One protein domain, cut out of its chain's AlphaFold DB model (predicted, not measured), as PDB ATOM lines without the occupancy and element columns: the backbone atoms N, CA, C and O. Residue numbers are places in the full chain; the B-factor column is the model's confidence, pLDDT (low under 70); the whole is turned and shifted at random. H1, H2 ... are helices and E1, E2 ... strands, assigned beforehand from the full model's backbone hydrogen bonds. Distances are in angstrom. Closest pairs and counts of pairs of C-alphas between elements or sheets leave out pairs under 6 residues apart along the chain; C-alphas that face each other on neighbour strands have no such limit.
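Overview. This is residues 202 to 376 of the 967 residues of the protein "DUF4906 domain-containing protein" of Butyricimonas virosa (UniProt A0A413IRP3). Picture two small, twisted sheets of three strands each, E4 E1 E9 and E2 E7 E8, partly face to face as a sandwich, with H1 and the small E5 and E6 hairpin forming a separate lobe by the E8 edge. The longest axis runs from the loop at Leu 230 to the turn of the E7 and E8 hairpin at Ser 338, and the long loop 229 to 260 is tied to E2 by a short pairing of residues 249 to 250 with 217 to 218. The printed part has 175 residues, with nine named strands and one named helix in the order E1 E2 E3 E4 H1 E5 E6 E7 E8 E9; its class is mostly strand, though under half of the residues are in named elements. Sheet E4 E1 E9 is mixed, and sheet E2 E7 E8 is antiparallel. The whole is compact, with a radius of gyration of the C-alphas of 18.2 A and spans of 60 by 46 by 37 A.

Arrangement. Begin at E1, residues 202 to 207, the inner strand of a sheet with E4, residues 261 to 267, and E9, residues 367 to 374. E1 and E9 are parallel at 18 degrees; look at N 204 and O 370, 2.8 A apart. E4 and E1 are antiparallel at 151 degrees, with N 203 and O 262 at 3.0 A. Next comes E2, residues 212 to 221, which bends by 55 degrees at residue 216. It is antiparallel to E7, residues 324 to 334, with N 214 and O 330 at 2.8 A. E7 and E8, residues 340 to 350, form a hairpin, with N 327 and O 347 at 2.9 A. The two sheets make a sandwich, two sheets face to face: the facing parts are 10.6 A centre to centre, and their best planes are 4 degrees apart. E3, residues 226 to 228, pairs with no named strand; its closest C-alpha pair with E4 is Val 227 and Ala 267, 6.3 A. H1, residues 288 to 296, only grazes the sheet E2 E7 E8; the closest C-alphas of H1 and E8 are those of Glu 296 and Thr 348, 7.1 A. In H1, 3 of 5 O i to N i+4 pairs are within hydrogen-bond range. E5, residues 298 to 302, and E6, residues 310 to 315, form a hairpin, with N 301 and O 311 at 3.0 A; both are apart from E8.

Along the chain. Find C-alpha 202 at (-3.537, 23.114, 4.749), where E1 begins. E2 covers 26.7 A from first to last C-alpha. E7 runs 31.8 A from C-alpha 324 at (-2.022, 22.958, -7.675), and E8 runs 31.5 A. E9 covers 22.6 A and ends at C-alpha 374, (4.824, 36.738, 1.523).

Size, cuts and confidence. The C-alphas of Leu 230 and Ser 338, the two farthest apart, are 61.8 A from each other. The printed part has no cut. The links E3 to E4, E4 to H1 and E8 to E9 are long. The mean pLDDT of the printed part is 90.9; look to residues 253 to 257 for values under 70.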
ATOM      1  N   THR A 202      -3.421  21.865   3.988       91.81
ATOM      2  CA  THR A 202      -3.537  23.114   4.749       91.81
ATOM      3  C   THR A 202      -2.501  24.116   4.298       91.81
ATOM      4  O   THR A 202      -1.320  23.788   4.232       91.81
ATOM      5  N   PHE A 203      -2.938  25.350   4.079       93.50
ATOM      6  CA  PHE A 203      -2.068  26.489   3.822       93.50
ATOM      7  C   PHE A 203      -2.132  27.452   4.999       93.50
ATOM      8  O   PHE A 203      -3.217  27.861   5.401       93.50
ATOM      9  N   ASN A 204      -0.965  27.819   5.524       91.69
ATOM     10  CA  ASN A 204      -0.789  28.864   6.526       91.69
ATOM     11  C   ASN A 204      -0.009  30.017   5.896       91.69
ATOM     12  O   ASN A 204       1.158  29.840   5.526       91.69
ATOM     13  N   ILE A 205      -0.632  31.188   5.797       92.81
ATOM     14  CA  ILE A 205      -0.021  32.365   5.187       92.81
ATOM     15  C   ILE A 205       0.625  33.237   6.260       92.81
ATOM     16  O   ILE A 205       0.009  33.605   7.261       92.81
ATOM     17  N   LYS A 206       1.890  33.577   6.035       92.50
ATOM     18  CA  LYS A 206       2.682  34.490   6.856       92.50
ATOM     19  C   LYS A 206       3.127  35.675   6.019       92.50
ATOM     20  O   LYS A 206       3.341  35.552   4.817       92.50
ATOM     21  N   THR A 207       3.349  36.798   6.681       92.31
ATOM     22  CA  THR A 207       3.820  38.027   6.039       92.31
ATOM     23  C   THR A 207       5.112  38.474   6.700       92.31
ATOM     24  O   THR A 207       5.251  38.400   7.925       92.31
ATOM     25  N   LYS A 208       6.082  38.921   5.901       93.88
ATOM     26  CA  LYS A 208       7.325  39.501   6.417       93.88
ATOM     27  C   LYS A 208       7.040  40.808   7.171       93.88
ATOM     28  O   LYS A 208       6.141  41.562   6.817       93.88
ATOM     29  N   ALA A 209       7.828  41.090   8.210       92.31
ATOM     30  CA  ALA A 209       7.698  42.327   8.978       92.31
ATOM     31  C   ALA A 209       7.832  43.575   8.083       92.31
ATOM     32  O   ALA A 209       8.720  43.635   7.232       92.31
ATOM     33  N   GLY A 210       6.967  44.569   8.310       91.25
ATOM     34  CA  GLY A 210       6.903  45.805   7.518       91.25
ATOM     35  C   GLY A 210       6.061  45.706   6.241       91.25
ATOM     36  O   GLY A 210       5.935  46.704   5.539       91.25
ATOM     37  N   ILE A 211       5.482  44.534   5.962       93.44
ATOM     38  CA  ILE A 211       4.617  44.279   4.811       93.44
ATOM     39  C   ILE A 211       3.234  43.874   5.309       93.44
ATOM     40  O   ILE A 211       3.107  43.009   6.179       93.44
ATOM     41  N   THR A 212       2.202  44.469   4.723       93.38
ATOM     42  CA  THR A 212       0.818  44.038   4.909       93.38
ATOM     43  C   THR A 212       0.411  43.189   3.716       93.38
ATOM     44  O   THR A 212       0.628  43.587   2.577       93.38
ATOM     45  N   PHE A 213      -0.170  42.022   3.982       91.88
ATOM     46  CA  PHE A 213      -0.828  41.194   2.977       91.88
ATOM     47  C   PHE A 213      -2.280  41.016   3.400       91.88
ATOM     48  O   PHE A 213      -2.532  40.543   4.514       91.88
ATOM     49  N   THR A 214      -3.194  41.402   2.517       89.50
ATOM     50  CA  THR A 214      -4.639  41.237   2.664       89.50
ATOM     51  C   THR A 214      -5.074  40.106   1.732       89.50
ATOM     52  O   THR A 214      -5.138  40.307   0.517       89.50
ATOM     53  N   PRO A 215      -5.324  38.898   2.262       88.38
ATOM     54  CA  PRO A 215      -5.714  37.751   1.449       88.38
ATOM     55  C   PRO A 215      -7.106  37.962   0.834       88.38
ATOM     56  O   PRO A 215      -8.010  38.430   1.525       88.38
ATOM     57  N   SER A 216      -7.287  37.601  -0.440       88.00
ATOM     58  CA  SER A 216      -8.568  37.756  -1.152       88.00
ATOM     59  C   SER A 216      -9.294  36.412  -1.301       88.00
ATOM     60  O   SER A 216     -10.219  36.102  -0.540       88.00
ATOM     61  N   GLU A 217      -8.828  35.567  -2.219       90.31
ATOM     62  CA  GLU A 217      -9.432  34.272  -2.538       90.31
ATOM     63  C   GLU A 217      -8.387  33.227  -2.957       90.31
ATOM     64  O   GLU A 217      -7.231  33.550  -3.240       90.31
ATOM     65  N   TRP A 218      -8.788  31.959  -2.979       94.12
ATOM     66  CA  TRP A 218      -7.979  30.825  -3.418       94.12
ATOM     67  C   TRP A 218      -8.848  29.764  -4.107       94.12
ATOM     68  O   TRP A 218     -10.060  29.712  -3.898       94.12
ATOM     69  N   LYS A 219      -8.233  28.907  -4.924       95.19
ATOM     70  CA  LYS A 219      -8.878  27.737  -5.539       95.19
ATOM     71  C   LYS A 219      -7.899  26.581  -5.726       95.19
ATOM     72  O   LYS A 219      -6.682  26.780  -5.734       95.19
ATOM     73  N   VAL A 220      -8.437  25.378  -5.906       97.06
ATOM     74  CA  VAL A 220      -7.687  24.164  -6.247       97.06
ATOM     75  C   VAL A 220      -7.946  23.825  -7.704       97.06
ATOM     76  O   VAL A 220      -9.096  23.738  -8.128       97.06
ATOM     77  N   VAL A 221      -6.878  23.591  -8.457       96.94
ATOM     78  CA  VAL A 221      -6.943  23.224  -9.870       96.94
ATOM     79  C   VAL A 221      -6.374  21.819 -10.051       96.94
ATOM     80  O   VAL A 221      -5.451  21.411  -9.338       96.94
ATOM     81  N   LYS A 222      -6.953  21.061 -10.990       95.25
ATOM     82  CA  LYS A 222      -6.631  19.647 -11.243       95.25
ATOM     83  C   LYS A 222      -6.823  18.762 -10.001       95.25
ATOM     84  O   LYS A 222      -5.980  17.925  -9.679       95.25
ATOM     85  N   ALA A 223      -7.927  18.945  -9.277       95.25
ATOM     86  CA  ALA A 223      -8.337  18.019  -8.222       95.25
ATOM     87  C   ALA A 223      -8.926  16.746  -8.853       95.25
ATOM     88  O   ALA A 223      -9.793  16.850  -9.714       95.25
ATOM     89  N   SER A 224      -8.475  15.556  -8.442       94.00
ATOM     90  CA  SER A 224      -8.994  14.300  -9.006       94.00
ATOM     91  C   SER A 224     -10.410  13.973  -8.499       94.00
ATOM     92  O   SER A 224     -10.699  14.068  -7.298       94.00
ATOM     93  N   LYS A 225     -11.293  13.569  -9.424       92.94
ATOM     94  CA  LYS A 225     -12.651  13.062  -9.159       92.94
ATOM     95  C   LYS A 225     -12.631  11.600  -8.722       92.94
ATOM     96  O   LYS A 225     -13.435  11.198  -7.876       92.94
ATOM     97  N   THR A 226     -11.708  10.822  -9.272       91.25
ATOM     98  CA  THR A 226     -11.699   9.359  -9.206       91.25
ATOM     99  C   THR A 226     -10.556   8.878  -8.320       91.25
ATOM    100  O   THR A 226      -9.513   9.500  -8.230       91.25
ATOM    101  N   VAL A 227     -10.728   7.768  -7.607       92.62
ATOM    102  CA  VAL A 227      -9.635   7.165  -6.831       92.62
ATOM    103  C   VAL A 227      -9.767   5.652  -6.819       92.62
ATOM    104  O   VAL A 227     -10.875   5.127  -6.741       92.62
ATOM    105  N   SER A 228      -8.655   4.921  -6.877       93.50
ATOM    106  CA  SER A 228      -8.685   3.466  -6.701       93.50
ATOM    107  C   SER A 228      -9.099   3.126  -5.271       93.50
ATOM    108  O   SER A 228      -8.541   3.682  -4.313       93.50
ATOM    109  N   LEU A 229     -10.044   2.191  -5.111       93.00
ATOM    110  CA  LEU A 229     -10.493   1.752  -3.789       93.00
ATOM    111  C   LEU A 229      -9.324   1.223  -2.966       93.00
ATOM    112  O   LEU A 229      -9.117   1.647  -1.829       93.00
ATOM    113  N   LEU A 230      -8.540   0.321  -3.552       92.69
ATOM    114  CA  LEU A 230      -7.346  -0.228  -2.925       92.69
ATOM    115  C   LEU A 230      -6.111   0.597  -3.323       92.69
ATOM    116  O   LEU A 230      -6.094   1.168  -4.414       92.69
ATOM    117  N   PRO A 231      -5.076   0.671  -2.468       87.12
ATOM    118  CA  PRO A 231      -3.796   1.248  -2.863       87.12
ATOM    119  C   PRO A 231      -3.192   0.461  -4.036       87.12
ATOM    120  O   PRO A 231      -3.214  -0.771  -4.046       87.12
ATOM    121  N   GLY A 232      -2.643   1.181  -5.014       83.00
ATOM    122  CA  GLY A 232      -1.995   0.616  -6.198       83.00
ATOM    123  C   GLY A 232      -0.810   1.462  -6.666       83.00
ATOM    124  O   GLY A 232      -0.598   2.569  -6.170       83.00
ATOM    125  N   GLU A 233      -0.046   0.945  -7.628       77.62
ATOM    126  CA  GLU A 233       1.177   1.581  -8.164       77.62
ATOM    127  C   GLU A 233       0.901   2.747  -9.131       77.62
ATOM    128  O   GLU A 233       1.786   3.555  -9.404       77.62
ATOM    129  N   SER A 234      -0.320   2.840  -9.658       79.44
ATOM    130  CA  SER A 234      -0.761   3.899 -10.568       79.44
ATOM    131  C   SER A 234      -2.122   4.433 -10.147       79.44
ATOM    132  O   SER A 234      -2.919   3.701  -9.555       79.44
ATOM    133  N   ASP A 235      -2.389   5.691 -10.470       86.06
ATOM    134  CA  ASP A 235      -3.702   6.296 -10.251       86.06
ATOM    135  C   ASP A 235      -4.676   5.926 -11.379       86.06
ATOM    136  O   ASP A 235      -4.224   5.577 -12.476       86.06
ATOM    137  N   PRO A 236      -5.996   5.969 -11.128       83.69
ATOM    138  CA  PRO A 236      -6.990   5.521 -12.096       83.69
ATOM    139  C   PRO A 236      -7.303   6.548 -13.186       83.69
ATOM    140  O   PRO A 236      -7.951   6.170 -14.157       83.69
ATOM    141  N   GLU A 237      -6.909   7.817 -13.033       83.44
ATOM    142  CA  GLU A 237      -7.267   8.853 -14.004       83.44
ATOM    143  C   GLU A 237      -6.461   8.692 -15.289       83.44
ATOM    144  O   GLU A 237      -5.222   8.658 -15.270       83.44
ATOM    145  N   THR A 238      -7.173   8.657 -16.410       72.81
ATOM    146  CA  THR A 238      -6.594   8.508 -17.747       72.81
ATOM    147  C   THR A 238      -6.844   9.717 -18.632       72.81
ATOM    148  O   THR A 238      -6.069   9.926 -19.563       72.81
ATOM    149  N   ASP A 239      -7.858  10.529 -18.318       77.62
ATOM    150  CA  ASP A 239      -8.319  11.629 -19.161       77.62
ATOM    151  C   ASP A 239      -8.394  12.962 -18.401       77.62
ATOM    152  O   ASP A 239      -8.371  13.025 -17.172       77.62
ATOM    153  N   THR A 240      -8.485  14.072 -19.136       76.75
ATOM    154  CA  THR A 240      -8.588  15.417 -18.545       76.75
ATOM    155  C   THR A 240      -9.873  15.627 -17.746       76.75
ATOM    156  O   THR A 240      -9.866  16.403 -16.792       76.75
ATOM    157  N   ASP A 241     -10.948  14.921 -18.108       85.12
ATOM    158  CA  ASP A 241     -12.276  15.047 -17.492       85.12
ATOM    159  C   ASP A 241     -12.372  14.357 -16.120       85.12
ATOM    160  O   ASP A 241     -13.324  14.597 -15.370       85.12
ATOM    161  N   ASP A 242     -11.355  13.566 -15.758       89.81
ATOM    162  CA  ASP A 242     -11.195  12.967 -14.429       89.81
ATOM    163  C   ASP A 242     -10.792  13.995 -13.358       89.81
ATOM    164  O   ASP A 242     -10.727  13.666 -12.172       89.81
ATOM    165  N   TYR A 243     -10.537  15.247 -13.750       94.19
ATOM    166  CA  TYR A 243     -10.151  16.329 -12.852       94.19
ATOM    167  C   TYR A 243     -11.158  17.474 -12.889       94.19
ATOM    168  O   TYR A 243     -11.866  17.680 -13.873       94.19
ATOM    169  N   PHE A 244     -11.215  18.243 -11.806       94.88
ATOM    170  CA  PHE A 244     -12.009  19.465 -11.725       94.88
ATOM    171  C   PHE A 244     -11.211  20.620 -11.123       94.88
ATOM    172  O   PHE A 244     -10.136  20.444 -10.536       94.88
ATOM    173  N   GLU A 245     -11.762  21.814 -11.296       95.00
ATOM    174  CA  GLU A 245     -11.349  23.034 -10.618       95.00
ATOM    175  C   GLU A 245     -12.412  23.390  -9.574       95.00
ATOM    176  O   GLU A 245     -13.606  23.310  -9.851       95.00
ATOM    177  N   SER A 246     -11.991  23.764  -8.365       92.88
ATOM    178  CA  SER A 246     -12.925  24.275  -7.363       92.88
ATOM    179  C   SER A 246     -13.316  25.720  -7.666       92.88
ATOM    180  O   SER A 246     -12.483  26.504  -8.122       92.88
ATOM    181  N   SER A 247     -14.524  26.126  -7.275       87.56
ATOM    182  CA  SER A 247     -14.864  27.550  -7.184       87.56
ATOM    183  C   SER A 247     -13.873  28.303  -6.287       87.56
ATOM    184  O   SER A 247     -13.239  27.723  -5.395       87.56
ATOM    185  N   TRP A 248     -13.757  29.611  -6.514       88.12
ATOM    186  CA  TRP A 248     -12.995  30.501  -5.644       88.12
ATOM    187  C   TRP A 248     -13.594  30.536  -4.236       88.12
ATOM    188  O   TRP A 248     -14.788  30.784  -4.067       88.12
ATOM    189  N   ALA A 249     -12.749  30.339  -3.231       85.44
ATOM    190  CA  ALA A 249     -13.095  30.388  -1.819       85.44
ATOM    191  C   ALA A 249     -12.300  31.483  -1.101       85.44
ATOM    192  O   ALA A 249     -11.202  31.855  -1.512       85.44
ATOM    193  N   HIS A 250     -12.841  31.997   0.001       83.50
ATOM    194  CA  HIS A 250     -12.134  32.965   0.835       83.50
ATOM    195  C   HIS A 250     -11.210  32.287   1.841       83.50
ATOM    196  O   HIS A 250     -11.361  31.113   2.178       83.50
ATOM    197  N   TYR A 251     -10.259  33.064   2.351       83.75
ATOM    198  CA  TYR A 251      -9.419  32.636   3.458       83.75
ATOM    199  C   TYR A 251     -10.229  32.533   4.749       83.75
ATOM    200  O   TYR A 251     -11.183  33.277   4.994       83.75
ATOM    201  N   GLU A 252      -9.795  31.612   5.589       77.88
ATOM    202  CA  GLU A 252     -10.433  31.212   6.831       77.88
ATOM    203  C   GLU A 252      -9.451  31.408   7.999       77.88
ATOM    204  O   GLU A 252      -8.347  31.944   7.850       77.88
ATOM    205  N   GLY A 253      -9.857  30.970   9.189       68.56
ATOM    206  CA  GLY A 253      -9.019  30.923  10.382       68.56
ATOM    207  C   GLY A 253      -9.693  31.518  11.607       68.56
ATOM    208  O   GLY A 253     -10.752  32.127  11.523       68.56
ATOM    209  N   GLU A 254      -9.045  31.357  12.754       63.69
ATOM    210  CA  GLU A 254      -9.483  31.887  14.047       63.69
ATOM    211  C   GLU A 254      -8.278  32.479  14.789       63.69
ATOM    212  O   GLU A 254      -7.127  32.134  14.494       63.69
ATOM    213  N   GLY A 255      -8.537  33.356  15.766       68.62
ATOM    214  CA  GLY A 255      -7.491  34.027  16.542       68.62
ATOM    215  C   GLY A 255      -6.477  34.743  15.646       68.62
ATOM    216  O   GLY A 255      -6.864  35.466  14.728       68.62
ATOM    217  N   ASP A 256      -5.184  34.494  15.874       65.69
ATOM    218  CA  ASP A 256      -4.070  35.103  15.124       65.69
ATOM    219  C   ASP A 256      -3.998  34.675  13.644       65.69
ATOM    220  O   ASP A 256      -3.345  35.336  12.834       65.69
ATOM    221  N   ASN A 257      -4.660  33.569  13.282       66.94
ATOM    222  CA  ASN A 257      -4.710  33.051  11.912       66.94
ATOM    223  C   ASN A 257      -5.985  33.466  11.166       66.94
ATOM    224  O   ASN A 257      -6.192  32.999  10.046       66.94
ATOM    225  N   PHE A 258      -6.858  34.283  11.768       73.06
ATOM    226  CA  PHE A 258      -8.103  34.716  11.137       73.06
ATOM    227  C   PHE A 258      -7.846  35.355   9.766       73.06
ATOM    228  O   PHE A 258      -7.053  36.288   9.639       73.06
ATOM    229  N   GLY A 259      -8.495  34.800   8.740       76.44
ATOM    230  CA  GLY A 259      -8.345  35.218   7.350       76.44
ATOM    231  C   GLY A 259      -6.984  34.896   6.726       76.44
ATOM    232  O   GLY A 259      -6.651  35.502   5.718       76.44
ATOM    233  N   ARG A 260      -6.172  33.995   7.298       83.69
ATOM    234  CA  ARG A 260      -4.794  33.689   6.844       83.69
ATOM    235  C   ARG A 260      -4.494  32.202   6.690       83.69
ATOM    236  O   ARG A 260      -3.345  31.818   6.474       83.69
ATOM    237  N   THR A 261      -5.498  31.346   6.805       87.81
ATOM    238  CA  THR A 261      -5.347  29.903   6.610       87.81
ATOM    239  C   THR A 261      -6.513  29.363   5.808       87.81
ATOM    240  O   THR A 261      -7.592  29.934   5.814       87.81
ATOM    241  N   PHE A 262      -6.319  28.238   5.137       88.25
ATOM    242  CA  PHE A 262      -7.424  27.460   4.579       88.25
ATOM    243  C   PHE A 262      -7.055  25.983   4.552       88.25
ATOM    244  O   PHE A 262      -5.880  25.614   4.691       88.25
ATOM    245  N   SER A 263      -8.051  25.105   4.465       88.62
ATOM    246  CA  SER A 263      -7.824  23.665   4.346       88.62
ATOM    247  C   SER A 263      -8.861  22.990   3.469       88.62
ATOM    248  O   SER A 263     -10.011  23.403   3.427       88.62
ATOM    249  N   PHE A 264      -8.452  21.924   2.792       91.62
ATOM    250  CA  PHE A 264      -9.312  21.206   1.861       91.62
ATOM    251  C   PHE A 264      -8.926  19.730   1.744       91.62
ATOM    252  O   PHE A 264      -7.880  19.301   2.246       91.62
ATOM    253  N   TYR A 265      -9.780  18.959   1.070       92.19
ATOM    254  CA  TYR A 265      -9.566  17.551   0.765       92.19
ATOM    255  C   TYR A 265      -9.496  17.305  -0.734       92.19
ATOM    256  O   TYR A 265     -10.310  17.806  -1.506       92.19
ATOM    257  N   VAL A 266      -8.557  16.457  -1.127       93.94
ATOM    258  CA  VAL A 266      -8.366  16.013  -2.510       93.94
ATOM    259  C   VAL A 266      -8.103  14.516  -2.516       93.94
ATOM    260  O   VAL A 266      -7.535  13.982  -1.563       93.94
ATOM    261  N   ALA A 267      -8.537  13.832  -3.571       92.19
ATOM    262  CA  ALA A 267      -8.173  12.437  -3.777       92.19
ATOM    263  C   ALA A 267      -6.657  12.294  -3.996       92.19
ATOM    264  O   ALA A 267      -5.949  13.269  -4.258       92.19
ATOM    265  N   GLU A 268      -6.163  11.066  -3.878       91.19
ATOM    266  CA  GLU A 268      -4.806  10.726  -4.299       91.19
ATOM    267  C   GLU A 268      -4.565  11.112  -5.766       91.19
ATOM    268  O   GLU A 268      -5.399  10.836  -6.619       91.19
ATOM    269  N   ASN A 269      -3.433  11.760  -6.038       92.94
ATOM    270  CA  ASN A 269      -3.009  12.179  -7.371       92.94
ATOM    271  C   ASN A 269      -1.471  12.183  -7.433       92.94
ATOM    272  O   ASN A 269      -0.816  13.040  -6.834       92.94
ATOM    273  N   ARG A 270      -0.882  11.198  -8.108       91.31
ATOM    274  CA  ARG A 270       0.551  10.883  -8.139       91.31
ATOM    275  C   ARG A 270       1.065  10.888  -9.581       91.31
ATOM    276  O   ARG A 270       1.184   9.855 -10.246       91.31
ATOM    277  N   LYS A 271       1.415  12.075 -10.079       89.62
ATOM    278  CA  LYS A 271       1.929  12.249 -11.445       89.62
ATOM    279  C   LYS A 271       3.443  12.412 -11.452       89.62
ATOM    280  O   LYS A 271       4.030  13.150 -10.664       89.62
ATOM    281  N   LYS A 272       4.090  11.722 -12.395       90.81
ATOM    282  CA  LYS A 272       5.519  11.911 -12.666       90.81
ATOM    283  C   LYS A 272       5.736  13.276 -13.323       90.81
ATOM    284  O   LYS A 272       4.917  13.646 -14.170       90.81
ATOM    285  N   PRO A 273       6.828  13.990 -12.996       94.38
ATOM    286  CA  PRO A 273       7.138  15.264 -13.635       94.38
ATOM    287  C   PRO A 273       7.255  15.092 -15.152       94.38
ATOM    288  O   PRO A 273       7.773  14.080 -15.631       94.38
ATOM    289  N   ARG A 274       6.806  16.098 -15.910       95.31
ATOM    290  CA  ARG A 274       6.963  16.150 -17.372       95.31
ATOM    291  C   ARG A 274       8.442  16.190 -17.755       95.31
ATOM    292  O   ARG A 274       8.860  15.529 -18.704       95.31
ATOM    293  N   LYS A 275       9.236  16.937 -16.985       97.06
ATOM    294  CA  LYS A 275      10.691  17.021 -17.111       97.06
ATOM    295  C   LYS A 275      11.332  17.130 -15.736       97.06
ATOM    296  O   LYS A 275      10.904  17.936 -14.914       97.06
ATOM    297  N   GLU A 276      12.393  16.366 -15.508       95.94
ATOM    298  CA  GLU A 276      13.126  16.393 -14.243       95.94
ATOM    299  C   GLU A 276      13.793  17.761 -13.999       95.94
ATOM    300  O   GLU A 276      14.428  18.339 -14.887       95.94
ATOM    301  N   ILE A 277      13.639  18.279 -12.780       95.81
ATOM    302  CA  ILE A 277      14.355  19.437 -12.246       95.81
ATOM    303  C   ILE A 277      15.683  18.937 -11.681       95.81
ATOM    304  O   ILE A 277      15.710  18.189 -10.701       95.81
ATOM    305  N   LEU A 278      16.783  19.350 -12.310       94.00
ATOM    306  CA  LEU A 278      18.135  18.977 -11.903       94.00
ATOM    307  C   LEU A 278      18.670  19.939 -10.826       94.00
ATOM    308  O   LEU A 278      18.359  21.129 -10.863       94.00
ATOM    309  N   PRO A 279      19.506  19.461  -9.886       90.94
ATOM    310  CA  PRO A 279      20.079  20.294  -8.824       90.94
ATOM    311  C   PRO A 279      21.197  21.232  -9.307       90.94
ATOM    312  O   PRO A 279      21.680  22.060  -8.533       90.94
ATOM    313  N   GLU A 280      21.630  21.096 -10.561       91.56
ATOM    314  CA  GLU A 280      22.694  21.883 -11.177       91.56
ATOM    315  C   GLU A 280      22.270  22.371 -12.564       91.56
ATOM    316  O   GLU A 280      21.683  21.625 -13.349       91.56
ATOM    317  N   GLU A 281      22.604  23.620 -12.878       87.75
ATOM    318  CA  GLU A 281      22.353  24.256 -14.170       87.75
ATOM    319  C   GLU A 281      23.579  25.094 -14.554       87.75
ATOM    320  O   GLU A 281      24.114  25.839 -13.735       87.75
ATOM    321  N   ASN A 282      24.081  24.937 -15.785       87.19
ATOM    322  CA  ASN A 282      25.291  25.617 -16.277       87.19
ATOM    323  C   ASN A 282      26.528  25.473 -15.358       87.19
ATOM    324  O   ASN A 282      27.339  26.390 -15.236       87.19
ATOM    325  N   GLY A 283      26.676  24.318 -14.700       86.44
ATOM    326  CA  GLY A 283      27.783  24.041 -13.776       86.44
ATOM    327  C   GLY A 283      27.666  24.726 -12.410       86.44
ATOM    328  O   GLY A 283      28.626  24.703 -11.642       86.44
ATOM    329  N   GLN A 284      26.517  25.335 -12.092       89.38
ATOM    330  CA  GLN A 284      26.228  25.924 -10.785       89.38
ATOM    331  C   GLN A 284      25.120  25.153 -10.069       89.38
ATOM    332  O   GLN A 284      24.103  24.798 -10.663       89.38
ATOM    333  N   ARG A 285      25.311  24.919  -8.769       92.19
ATOM    334  CA  ARG A 285      24.304  24.290  -7.912       92.19
ATOM    335  C   ARG A 285      23.185  25.275  -7.598       92.19
ATOM    336  O   ARG A 285      23.451  26.369  -7.107       92.19
ATOM    337  N   LEU A 286      21.950  24.846  -7.823       93.00
ATOM    338  CA  LEU A 286      20.757  25.632  -7.533       93.00
ATOM    339  C   LEU A 286      20.423  25.603  -6.037       93.00
ATOM    340  O   LEU A 286      20.588  24.583  -5.356       93.00
ATOM    341  N   SER A 287      19.926  26.728  -5.524       93.62
ATOM    342  CA  SER A 287      19.327  26.801  -4.192       93.62
ATOM    343  C   SER A 287      17.996  26.041  -4.146       93.62
ATOM    344  O   SER A 287      17.419  25.671  -5.173       93.62
ATOM    345  N   ARG A 288      17.484  25.807  -2.933       90.69
ATOM    346  CA  ARG A 288      16.190  25.143  -2.739       90.69
ATOM    347  C   ARG A 288      15.049  25.941  -3.377       90.69
ATOM    348  O   ARG A 288      14.175  25.353  -4.006       90.69
ATOM    349  N   GLU A 289      15.102  27.258  -3.234       90.38
ATOM    350  CA  GLU A 289      14.147  28.229  -3.761       90.38
ATOM    351  C   GLU A 289      14.199  28.261  -5.291       90.38
ATOM    352  O   GLU A 289      13.163  28.166  -5.936       90.38
ATOM    353  N   GLN A 290      15.400  28.272  -5.884       93.00
ATOM    354  CA  GLN A 290      15.568  28.221  -7.341       93.00
ATOM    355  C   GLN A 290      15.027  26.918  -7.944       93.00
ATOM    356  O   GLN A 290      14.381  26.935  -8.990       93.00
ATOM    357  N   MET A 291      15.260  25.778  -7.285       93.81
ATOM    358  CA  MET A 291      14.672  24.505  -7.716       93.81
ATOM    359  C   MET A 291      13.150  24.485  -7.552       93.81
ATOM    360  O   MET A 291      12.468  23.863  -8.361       93.81
ATOM    361  N   TYR A 292      12.616  25.136  -6.515       93.06
ATOM    362  CA  TYR A 292      11.174  25.240  -6.316       93.06
ATOM    363  C   TYR A 292      10.523  26.108  -7.397       93.06
ATOM    364  O   TYR A 292       9.562  25.663  -8.009       93.06
ATOM    365  N   ALA A 293      11.087  27.281  -7.699       94.38
ATOM    366  CA  ALA A 293      10.580  28.193  -8.726       94.38
ATOM    367  C   ALA A 293      10.439  27.518 -10.104       94.38
ATOM    368  O   ALA A 293       9.482  27.766 -10.829       94.38
ATOM    369  N   LYS A 294      11.338  26.579 -10.440       95.62
ATOM    370  CA  LYS A 294      11.252  25.791 -11.683       95.62
ATOM    371  C   LYS A 294       9.998  24.914 -11.789       95.62
ATOM    372  O   LYS A 294       9.666  24.503 -12.896       95.62
ATOM    373  N   ARG A 295       9.303  24.610 -10.688       96.12
ATOM    374  CA  ARG A 295       8.046  23.837 -10.717       96.12
ATOM    375  C   ARG A 295       6.945  24.567 -11.479       96.12
ATOM    376  O   ARG A 295       6.158  23.907 -12.146       96.12
ATOM    377  N   GLU A 296       6.967  25.896 -11.427       96.69
ATOM    378  CA  GLU A 296       5.961  26.780 -12.021       96.69
ATOM    379  C   GLU A 296       6.399  27.339 -13.383       96.69
ATOM    380  O   GLU A 296       5.659  28.063 -14.029       96.69
ATOM    381  N   LEU A 297       7.602  26.988 -13.857       95.94
ATOM    382  CA  LEU A 297       8.126  27.483 -15.128       95.94
ATOM    383  C   LEU A 297       7.267  27.006 -16.307       95.94
ATOM    384  O   LEU A 297       7.060  25.800 -16.481       95.94
ATOM    385  N   GLN A 298       6.862  27.941 -17.163       96.12
ATOM    386  CA  GLN A 298       6.083  27.681 -18.373       96.12
ATOM    387  C   GLN A 298       6.900  27.908 -19.647       96.12
ATOM    388  O   GLN A 298       7.866  28.671 -19.687       96.12
ATOM    389  N   GLU A 299       6.524  27.200 -20.709       95.75
ATOM    390  CA  GLU A 299       7.027  27.467 -22.055       95.75
ATOM    391  C   GLU A 299       6.578  28.868 -22.497       95.75
ATOM    392  O   GLU A 299       5.424  29.233 -22.292       95.75
ATOM    393  N   LYS A 300       7.463  29.647 -23.126       93.94
ATOM    394  CA  LYS A 300       7.132  30.982 -23.645       93.94
ATOM    395  C   LYS A 300       6.987  30.914 -25.166       93.94
ATOM    396  O   LYS A 300       7.929  30.531 -25.862       93.94
ATOM    397  N   ASN A 301       5.815  31.280 -25.678       93.81
ATOM    398  CA  ASN A 301       5.503  31.308 -27.112       93.81
ATOM    399  C   ASN A 301       5.323  32.752 -27.589       93.81
ATOM    400  O   ASN A 301       4.910  33.585 -26.800       93.81
ATOM    401  N   ASN A 302       5.584  33.070 -28.861       93.19
ATOM    402  CA  ASN A 302       5.358  34.432 -29.372       93.19
ATOM    403  C   ASN A 302       3.891  34.858 -29.207       93.19
ATOM    404  O   ASN A 302       2.991  34.108 -29.596       93.19
ATOM    405  N   ASP A 303       3.660  36.076 -28.712       90.81
ATOM    406  CA  ASP A 303       2.327  36.669 -28.705       90.81
ATOM    407  C   ASP A 303       2.015  37.281 -30.079       90.81
ATOM    408  O   ASP A 303       2.657  38.230 -30.526       90.81
ATOM    409  N   LEU A 304       1.022  36.720 -30.773       90.12
ATOM    410  CA  LEU A 304       0.589  37.206 -32.085       90.12
ATOM    411  C   LEU A 304      -0.193  38.526 -32.008       90.12
ATOM    412  O   LEU A 304      -0.336  39.199 -33.026       90.12
ATOM    413  N   GLU A 305      -0.708  38.882 -30.831       87.31
ATOM    414  CA  GLU A 305      -1.491  40.104 -30.610       87.31
ATOM    415  C   GLU A 305      -0.606  41.286 -30.193       87.31
ATOM    416  O   GLU A 305      -0.984  42.438 -30.404       87.31
ATOM    417  N   HIS A 306       0.590  41.016 -29.656       86.62
ATOM    418  CA  HIS A 306       1.498  42.031 -29.124       86.62
ATOM    419  C   HIS A 306       2.936  41.778 -29.596       86.62
ATOM    420  O   HIS A 306       3.674  40.977 -29.025       86.62
ATOM    421  N   GLU A 307       3.353  42.487 -30.650       88.12
ATOM    422  CA  GLU A 307       4.698  42.352 -31.220       88.12
ATOM    423  C   GLU A 307       5.786  42.620 -30.163       88.12
ATOM    424  O   GLU A 307       5.773  43.643 -29.478       88.12
ATOM    425  N   GLY A 308       6.738  41.690 -30.033       88.25
ATOM    426  CA  GLY A 308       7.821  41.758 -29.045       88.25
ATOM    427  C   GLY A 308       7.513  41.114 -27.688       88.25
ATOM    428  O   GLY A 308       8.429  41.001 -26.873       88.25
ATOM    429  N   TYR A 309       6.281  40.641 -27.469       92.38
ATOM    430  CA  TYR A 309       5.854  39.946 -26.250       92.38
ATOM    431  C   TYR A 309       5.697  38.432 -26.467       92.38
ATOM    432  O   TYR A 309       5.699  37.928 -27.597       92.38
ATOM    433  N   VAL A 310       5.596  37.692 -25.363       93.62
ATOM    434  CA  VAL A 310       5.359  36.243 -25.328       93.62
ATOM    435  C   VAL A 310       4.054  35.921 -24.589       93.62
ATOM    436  O   VAL A 310       3.458  36.793 -23.976       93.62
ATOM    437  N   LYS A 311       3.589  34.674 -24.665       93.62
ATOM    438  CA  LYS A 311       2.458  34.120 -23.909       93.62
ATOM    439  C   LYS A 311       2.887  32.845 -23.191       93.62
ATOM    440  O   LYS A 311       3.651  32.045 -23.751       93.62
ATOM    441  N   ASN A 312       2.355  32.646 -21.988       93.69
ATOM    442  CA  ASN A 312       2.582  31.447 -21.190       93.69
ATOM    443  C   ASN A 312       1.896  30.221 -21.819       93.69
ATOM    444  O   ASN A 312       0.709  30.228 -22.137       93.69
ATOM    445  N   GLY A 313       2.683  29.171 -22.052       93.75
ATOM    446  CA  GLY A 313       2.260  27.881 -22.589       93.75
ATOM    447  C   GLY A 313       2.161  26.800 -21.511       93.75
ATOM    448  O   GLY A 313       1.874  27.064 -20.345       93.75
ATOM    449  N   ALA A 314       2.409  25.547 -21.897       94.75
ATOM    450  CA  ALA A 314       2.393  24.427 -20.961       94.75
ATOM    451  C   ALA A 314       3.531  24.527 -19.927       94.75
ATOM    452  O   ALA A 314       4.613  25.038 -20.224       94.75
ATOM    453  N   TYR A 315       3.318  23.969 -18.732       96.50
ATOM    454  CA  TYR A 315       4.377  23.842 -17.730       96.50
ATOM    455  C   TYR A 315       5.542  23.003 -18.263       96.50
ATOM    456  O   TYR A 315       5.352  21.935 -18.851       96.50
ATOM    457  N   VAL A 316       6.768  23.469 -18.027       97.25
ATOM    458  CA  VAL A 316       8.000  22.799 -18.467       97.25
ATOM    459  C   VAL A 316       8.253  21.534 -17.647       97.25
ATOM    460  O   VAL A 316       8.638  20.501 -18.199       97.25
ATOM    461  N   HIS A 317       8.054  21.616 -16.327       97.12
ATOM    462  CA  HIS A 317       8.425  20.568 -15.373       97.12
ATOM    463  C   HIS A 317       7.224  19.843 -14.763       97.12
ATOM    464  O   HIS A 317       7.240  18.609 -14.683       97.12
ATOM    465  N   ALA A 318       6.191  20.580 -14.352       96.38
ATOM    466  CA  ALA A 318       4.979  19.985 -13.807       96.38
ATOM    467  C   ALA A 318       4.235  19.167 -14.873       96.38
ATOM    468  O   ALA A 318       4.223  19.502 -16.059       96.38
ATOM    469  N   ASN A 319       3.621  18.063 -14.452       93.44
ATOM    470  CA  ASN A 319       2.670  17.352 -15.297       93.44
ATOM    471  C   ASN A 319       1.376  18.172 -15.383       93.44
ATOM    472  O   ASN A 319       0.929  18.677 -14.356       93.44
ATOM    473  N   GLU A 320       0.759  18.248 -16.562       92.69
ATOM    474  CA  GLU A 320      -0.486  18.997 -16.807       92.69
ATOM    475  C   GLU A 320      -1.664  18.592 -15.902       92.69
ATOM    476  O   GLU A 320      -2.613  19.356 -15.745       92.69
ATOM    477  N   ASN A 321      -1.604  17.402 -15.300       92.81
ATOM    478  CA  ASN A 321      -2.618  16.865 -14.394       92.81
ATOM    479  C   ASN A 321      -2.165  16.836 -12.921       92.81
ATOM    480  O   ASN A 321      -2.802  16.201 -12.082       92.81
ATOM    481  N   SER A 322      -1.063  17.514 -12.588       94.19
ATOM    482  CA  SER A 322      -0.641  17.709 -11.195       94.19
ATOM    483  C   SER A 322      -1.580  18.691 -10.503       94.19
ATOM    484  O   SER A 322      -1.891  19.740 -11.059       94.19
ATOM    485  N   THR A 323      -2.006  18.390  -9.276       96.50
ATOM    486  CA  THR A 323      -2.847  19.310  -8.497       96.50
ATOM    487  C   THR A 323      -2.040  20.520  -8.026       96.50
ATOM    488  O   THR A 323      -0.937  20.373  -7.488       96.50
ATOM    489  N   TYR A 324      -2.611  21.713  -8.164       97.62
ATOM    490  CA  TYR A 324      -2.022  22.958  -7.675       97.62
ATOM    491  C   TYR A 324      -3.072  23.882  -7.067       97.62
ATOM    492  O   TYR A 324      -4.278  23.706  -7.249       97.62
ATOM    493  N   VAL A 325      -2.598  24.856  -6.299       98.25
ATOM    494  CA  VAL A 325      -3.417  25.900  -5.684       98.25
ATOM    495  C   VAL A 325      -3.074  27.232  -6.322       98.25
ATOM    496  O   VAL A 325      -1.898  27.543  -6.498       98.25
ATOM    497  N   VAL A 326      -4.105  28.014  -6.634       98.00
ATOM    498  CA  VAL A 326      -3.965  29.424  -7.005       98.00
ATOM    499  C   VAL A 326      -4.499  30.258  -5.853       98.00
ATOM    500  O   VAL A 326      -5.605  30.004  -5.375       98.00
ATOM    501  N   MET A 327      -3.731  31.241  -5.397       96.31
ATOM    502  CA  MET A 327      -4.121  32.119  -4.298       96.31
ATOM    503  C   MET A 327      -3.860  33.586  -4.641       96.31
ATOM    504  O   MET A 327      -2.846  33.914  -5.250       96.31
ATOM    505  N   LYS A 328      -4.781  34.464  -4.242       94.88
ATOM    506  CA  LYS A 328      -4.749  35.905  -4.517       94.88
ATOM    507  C   LYS A 328      -4.708  36.732  -3.238       94.88
ATOM    508  O   LYS A 328      -5.205  36.304  -2.186       94.88
ATOM    509  N   GLY A 329      -4.191  37.947  -3.343       92.56
ATOM    510  CA  GLY A 329      -4.341  38.983  -2.326       92.56
ATOM    511  C   GLY A 329      -3.656  40.285  -2.720       92.56
ATOM    512  O   GLY A 329      -3.057  40.374  -3.786       92.56
ATOM    513  N   ASN A 330      -3.732  41.273  -1.835       93.25
ATOM    514  CA  ASN A 330      -3.129  42.587  -2.027       93.25
ATOM    515  C   ASN A 330      -1.973  42.803  -1.036       93.25
ATOM    516  O   ASN A 330      -2.084  42.469   0.148       93.25
ATOM    517  N   ILE A 331      -0.856  43.349  -1.512       95.00
ATOM    518  CA  ILE A 331       0.327  43.691  -0.718       95.00
ATOM    519  C   ILE A 331       0.451  45.208  -0.610       95.00
ATOM    520  O   ILE A 331       0.468  45.885  -1.631       95.00
ATOM    521  N   THR A 332       0.669  45.739   0.598       94.56
ATOM    522  CA  THR A 332       0.990  47.163   0.799       94.56
ATOM    523  C   THR A 332       2.188  47.391   1.720       94.56
ATOM    524  O   THR A 332       2.364  46.689   2.721       94.56
ATOM    525  N   TYR A 333       3.035  48.372   1.378       94.69
ATOM    526  CA  TYR A 333       4.129  48.875   2.227       94.69
ATOM    527  C   TYR A 333       4.707  50.209   1.714       94.69
ATOM    528  O   TYR A 333       4.468  50.623   0.581       94.69
ATOM    529  N   ASN A 334       5.489  50.897   2.553       93.12
ATOM    530  CA  ASN A 334       6.249  52.083   2.141       93.12
ATOM    531  C   ASN A 334       7.542  51.652   1.437       93.12
ATOM    532  O   ASN A 334       8.343  50.925   2.023       93.12
ATOM    533  N   VAL A 335       7.768  52.132   0.214       91.50
ATOM    534  CA  VAL A 335       9.018  51.892  -0.533       91.50
ATOM    535  C   VAL A 335      10.130  52.791   0.003       91.50
ATOM    536  O   VAL A 335      11.271  52.371   0.179       91.50
ATOM    537  N   ASN A 336       9.788  54.050   0.276       90.75
ATOM    538  CA  ASN A 336      10.665  55.060   0.860       90.75
ATOM    539  C   ASN A 336       9.818  56.119   1.594       90.75
ATOM    540  O   ASN A 336       8.627  55.916   1.821       90.75
ATOM    541  N   ALA A 337      10.428  57.239   1.997       88.50
ATOM    542  CA  ALA A 337       9.741  58.290   2.755       88.50
ATOM    543  C   ALA A 337       8.600  58.982   1.984       88.50
ATOM    544  O   ALA A 337       7.713  59.550   2.616       88.50
ATOM    545  N   SER A 338       8.624  58.952   0.648       86.44
ATOM    546  CA  SER A 338       7.664  59.650  -0.214       86.44
ATOM    547  C   SER A 338       6.766  58.724  -1.031       86.44
ATOM    548  O   SER A 338       5.764  59.201  -1.543       86.44
ATOM    549  N   GLN A 339       7.110  57.441  -1.179       92.75
ATOM    550  CA  GLN A 339       6.401  56.503  -2.053       92.75
ATOM    551  C   GLN A 339       5.853  55.294  -1.304       92.75
ATOM    552  O   GLN A 339       6.531  54.672  -0.478       92.75
ATOM    553  N   LYS A 340       4.633  54.923  -1.684       94.94
ATOM    554  CA  LYS A 340       3.923  53.724  -1.245       94.94
ATOM    555  C   LYS A 340       3.831  52.730  -2.395       94.94
ATOM    556  O   LYS A 340       3.792  53.135  -3.556       94.94
ATOM    557  N   LEU A 341       3.762  51.452  -2.049       95.44
ATOM    558  CA  LEU A 341       3.476  50.366  -2.972       95.44
ATOM    559  C   LEU A 341       2.164  49.685  -2.584       95.44
ATOM    560  O   LEU A 341       1.950  49.400  -1.405       95.44
ATOM    561  N   SER A 342       1.325  49.429  -3.586       95.69
ATOM    562  CA  SER A 342       0.183  48.508  -3.545       95.69
ATOM    563  C   SER A 342       0.354  47.504  -4.679       95.69
ATOM    564  O   SER A 342       0.676  47.925  -5.784       95.69
ATOM    565  N   ALA A 343       0.178  46.210  -4.430       94.94
ATOM    566  CA  ALA A 343       0.286  45.202  -5.475       94.94
ATOM    567  C   ALA A 343      -0.771  44.113  -5.332       94.94
ATOM    568  O   ALA A 343      -0.820  43.453  -4.292       94.94
ATOM    569  N   ASP A 344      -1.557  43.898  -6.381       94.88
ATOM    570  CA  ASP A 344      -2.452  42.749  -6.480       94.88
ATOM    571  C   ASP A 344      -1.671  41.579  -7.057       94.88
ATOM    572  O   ASP A 344      -1.095  41.677  -8.140       94.88
ATOM    573  N   VAL A 345      -1.594  40.492  -6.293       96.00
ATOM    574  CA  VAL A 345      -0.688  39.375  -6.563       96.00
ATOM    575  C   VAL A 345      -1.437  38.060  -6.692       96.00
ATOM    576  O   VAL A 345      -2.403  37.795  -5.965       96.00
ATOM    577  N   ILE A 346      -0.943  37.218  -7.593       96.94
ATOM    578  CA  ILE A 346      -1.406  35.855  -7.824       96.94
ATOM    579  C   ILE A 346      -0.228  34.911  -7.583       96.94
ATOM    580  O   ILE A 346       0.867  35.122  -8.099       96.94
ATOM    581  N   TYR A 347      -0.462  33.866  -6.791       97.19
ATOM    582  CA  TYR A 347       0.510  32.807  -6.552       97.19
ATOM    583  C   TYR A 347      -0.023  31.460  -7.025       97.19
ATOM    584  O   TYR A 347      -1.103  31.043  -6.599       97.19
ATOM    585  N   THR A 348       0.776  30.756  -7.821       97.25
ATOM    586  CA  THR A 348       0.530  29.380  -8.265       97.25
ATOM    587  C   THR A 348       1.483  28.431  -7.543       97.25
ATOM    588  O   THR A 348       2.696  28.632  -7.525       97.25
ATOM    589  N   ILE A 349       0.929  27.411  -6.884       97.44
ATOM    590  CA  ILE A 349       1.677  26.493  -6.018       97.44
ATOM    591  C   ILE A 349       1.264  25.049  -6.318       97.44
ATOM    592  O   ILE A 349       0.228  24.578  -5.841       97.44
ATOM    593  N   HIS A 350       2.103  24.304  -7.043       97.19
ATOM    594  CA  HIS A 350       1.921  22.861  -7.206       97.19
ATOM    595  C   HIS A 350       2.117  22.092  -5.897       97.19
ATOM    596  O   HIS A 350       3.133  22.254  -5.211       97.19
ATOM    597  N   LEU A 351       1.194  21.172  -5.595       95.81
ATOM    598  CA  LEU A 351       1.259  20.323  -4.404       95.81
ATOM    599  C   LEU A 351       2.400  19.284  -4.489       95.81
ATOM    600  O   LEU A 351       2.938  18.998  -5.559       95.81
ATOM    601  N   GLY A 352       2.793  18.722  -3.345       91.94
ATOM    602  CA  GLY A 352       3.850  17.724  -3.177       91.94
ATOM    603  C   GLY A 352       5.053  18.273  -2.407       91.94
ATOM    604  O   GLY A 352       4.925  18.780  -1.294       91.94
ATOM    605  N   TYR A 353       6.240  18.146  -2.998       91.38
ATOM    606  CA  TYR A 353       7.524  18.653  -2.502       91.38
ATOM    607  C   TYR A 353       8.081  17.993  -1.225       91.38
ATOM    608  O   TYR A 353       9.141  18.390  -0.730       91.38
ATOM    609  N   VAL A 354       7.435  16.940  -0.712       87.62
ATOM    610  CA  VAL A 354       7.908  16.188   0.466       87.62
ATOM    611  C   VAL A 354       9.254  15.522   0.171       87.62
ATOM    612  O   VAL A 354      10.170  15.590   0.989       87.62
ATOM    613  N   ASN A 355       9.401  14.959  -1.031       87.25
ATOM    614  CA  ASN A 355      10.623  14.306  -1.505       87.25
ATOM    615  C   ASN A 355      11.454  15.188  -2.462       87.25
ATOM    616  O   ASN A 355      12.272  14.680  -3.228       87.25
ATOM    617  N   GLY A 356      11.271  16.515  -2.419       90.00
ATOM    618  CA  GLY A 356      12.032  17.489  -3.215       90.00
ATOM    619  C   GLY A 356      11.312  18.000  -4.470       90.00
ATOM    620  O   GLY A 356      10.133  17.746  -4.679       90.00
ATOM    621  N   ALA A 357      12.024  18.757  -5.315       92.75
ATOM    622  CA  ALA A 357      11.440  19.541  -6.416       92.75
ATOM    623  C   ALA A 357      10.662  18.734  -7.466       92.75
ATOM    624  O   ALA A 357       9.714  19.260  -8.042       92.75
ATOM    625  N   ASN A 358      11.016  17.463  -7.660       95.31
ATOM    626  CA  ASN A 358      10.353  16.559  -8.603       95.31
ATOM    627  C   ASN A 358       9.120  15.844  -8.022       95.31
ATOM    628  O   ASN A 358       8.482  15.069  -8.728       95.31
ATOM    629  N   ASP A 359       8.794  16.069  -6.746       94.06
ATOM    630  CA  ASP A 359       7.635  15.468  -6.091       94.06
ATOM    631  C   ASP A 359       6.391  16.344  -6.299       94.06
ATOM    632  O   ASP A 359       6.285  17.426  -5.719       94.06
ATOM    633  N   PHE A 360       5.459  15.886  -7.133       94.06
ATOM    634  CA  PHE A 360       4.165  16.533  -7.390       94.06
ATOM    635  C   PHE A 360       2.992  15.753  -6.768       94.06
ATOM    636  O   PHE A 360       1.832  15.966  -7.116       94.06
ATOM    637  N   ASN A 361       3.291  14.806  -5.874       92.12
ATOM    638  CA  ASN A 361       2.328  13.805  -5.445       92.12
ATOM    639  C   ASN A 361       1.468  14.277  -4.272       92.12
ATOM    640  O   ASN A 361       1.960  14.756  -3.246       92.12
ATOM    641  N   THR A 362       0.179  13.983  -4.381       91.94
ATOM    642  CA  THR A 362      -0.785  13.997  -3.285       91.94
ATOM    643  C   THR A 362      -1.136  12.555  -2.936       91.94
ATOM    644  O   THR A 362      -1.771  11.866  -3.725       91.94
ATOM    645  N   ASN A 363      -0.705  12.070  -1.771       90.94
ATOM    646  CA  ASN A 363      -0.905  10.682  -1.348       90.94
ATOM    647  C   ASN A 363      -2.128  10.548  -0.437       90.94
ATOM    648  O   ASN A 363      -2.350  11.396   0.434       90.94
ATOM    649  N   ARG A 364      -2.879   9.450  -0.571       91.06
ATOM    650  CA  ARG A 364      -4.037   9.177   0.296       91.06
ATOM    651  C   ARG A 364      -3.662   9.148   1.782       91.06
ATOM    652  O   ARG A 364      -2.530   8.831   2.151       91.06
ATOM    653  N   ASN A 365      -4.620   9.470   2.650       90.00
ATOM    654  CA  ASN A 365      -4.475   9.474   4.112       90.00
ATOM    655  C   ASN A 365      -3.268  10.278   4.646       90.00
ATOM    656  O   ASN A 365      -2.762   9.996   5.735       90.00
ATOM    657  N   THR A 366      -2.812  11.283   3.895       89.31
ATOM    658  CA  THR A 366      -1.696  12.163   4.265       89.31
ATOM    659  C   THR A 366      -2.220  13.569   4.546       89.31
ATOM    660  O   THR A 366      -3.124  14.039   3.857       89.31
ATOM    661  N   HIS A 367      -1.669  14.245   5.561       89.31
ATOM    662  CA  HIS A 367      -1.951  15.658   5.821       89.31
ATOM    663  C   HIS A 367      -0.735  16.513   5.456       89.31
ATOM    664  O   HIS A 367       0.311  16.431   6.094       89.31
ATOM    665  N   TYR A 368      -0.885  17.330   4.419       89.81
ATOM    666  CA  TYR A 368       0.119  18.283   3.967       89.81
ATOM    667  C   TYR A 368      -0.110  19.655   4.608       89.81
ATOM    668  O   TYR A 368      -1.226  20.174   4.579       89.81
ATOM    669  N   ILE A 369       0.953  20.266   5.142       91.06
ATOM    670  CA  ILE A 369       0.920  21.623   5.701       91.06
ATOM    671  C   ILE A 369       1.938  22.496   4.963       91.06
ATOM    672  O   ILE A 369       3.146  22.350   5.143       91.06
ATOM    673  N   TYR A 370       1.438  23.443   4.177       93.31
ATOM    674  CA  TYR A 370       2.215  24.471   3.497       93.31
ATOM    675  C   TYR A 370       2.278  25.715   4.377       93.31
ATOM    676  O   TYR A 370       1.262  26.202   4.870       93.31
ATOM    677  N   THR A 371       3.484  26.239   4.585       92.69
ATOM    678  CA  THR A 371       3.681  27.558   5.198       92.69
ATOM    679  C   THR A 371       4.235  28.491   4.136       92.69
ATOM    680  O   THR A 371       5.400  28.371   3.766       92.69
ATOM    681  N   VAL A 372       3.399  29.406   3.655       93.31
ATOM    682  CA  VAL A 372       3.751  30.371   2.608       93.31
ATOM    683  C   VAL A 372       4.106  31.691   3.278       93.31
ATOM    684  O   VAL A 372       3.361  32.163   4.133       93.31
ATOM    685  N   THR A 373       5.255  32.276   2.936       94.25
ATOM    686  CA  THR A 373       5.686  33.570   3.490       94.25
ATOM    687  C   THR A 373       5.755  34.614   2.387       94.25
ATOM    688  O   THR A 373       6.604  34.523   1.507       94.25
ATOM    689  N   ILE A 374       4.887  35.622   2.467       94.94
ATOM    690  CA  ILE A 374       4.824  36.738   1.523       94.94
ATOM    691  C   ILE A 374       5.932  37.745   1.852       94.94
ATOM    692  O   ILE A 374       5.957  38.333   2.942       94.94
ATOM    693  N   ASN A 375       6.862  37.922   0.909       92.81
ATOM    694  CA  ASN A 375       8.086  38.716   1.081       92.81
ATOM    695  C   ASN A 375       8.039  40.115   0.446       92.81
ATOM    696  O   ASN A 375       8.994  40.873   0.622       92.81
ATOM    697  N   GLY A 376       6.957  40.455  -0.259       93.81
ATOM    698  CA  GLY A 376       6.795  41.700  -1.014       93.81
ATOM    699  C   GLY A 376       6.583  41.438  -2.504       93.81
ATOM    700  O   GLY A 376       6.353  40.299  -2.899       93.81
TER     701      GLY A 376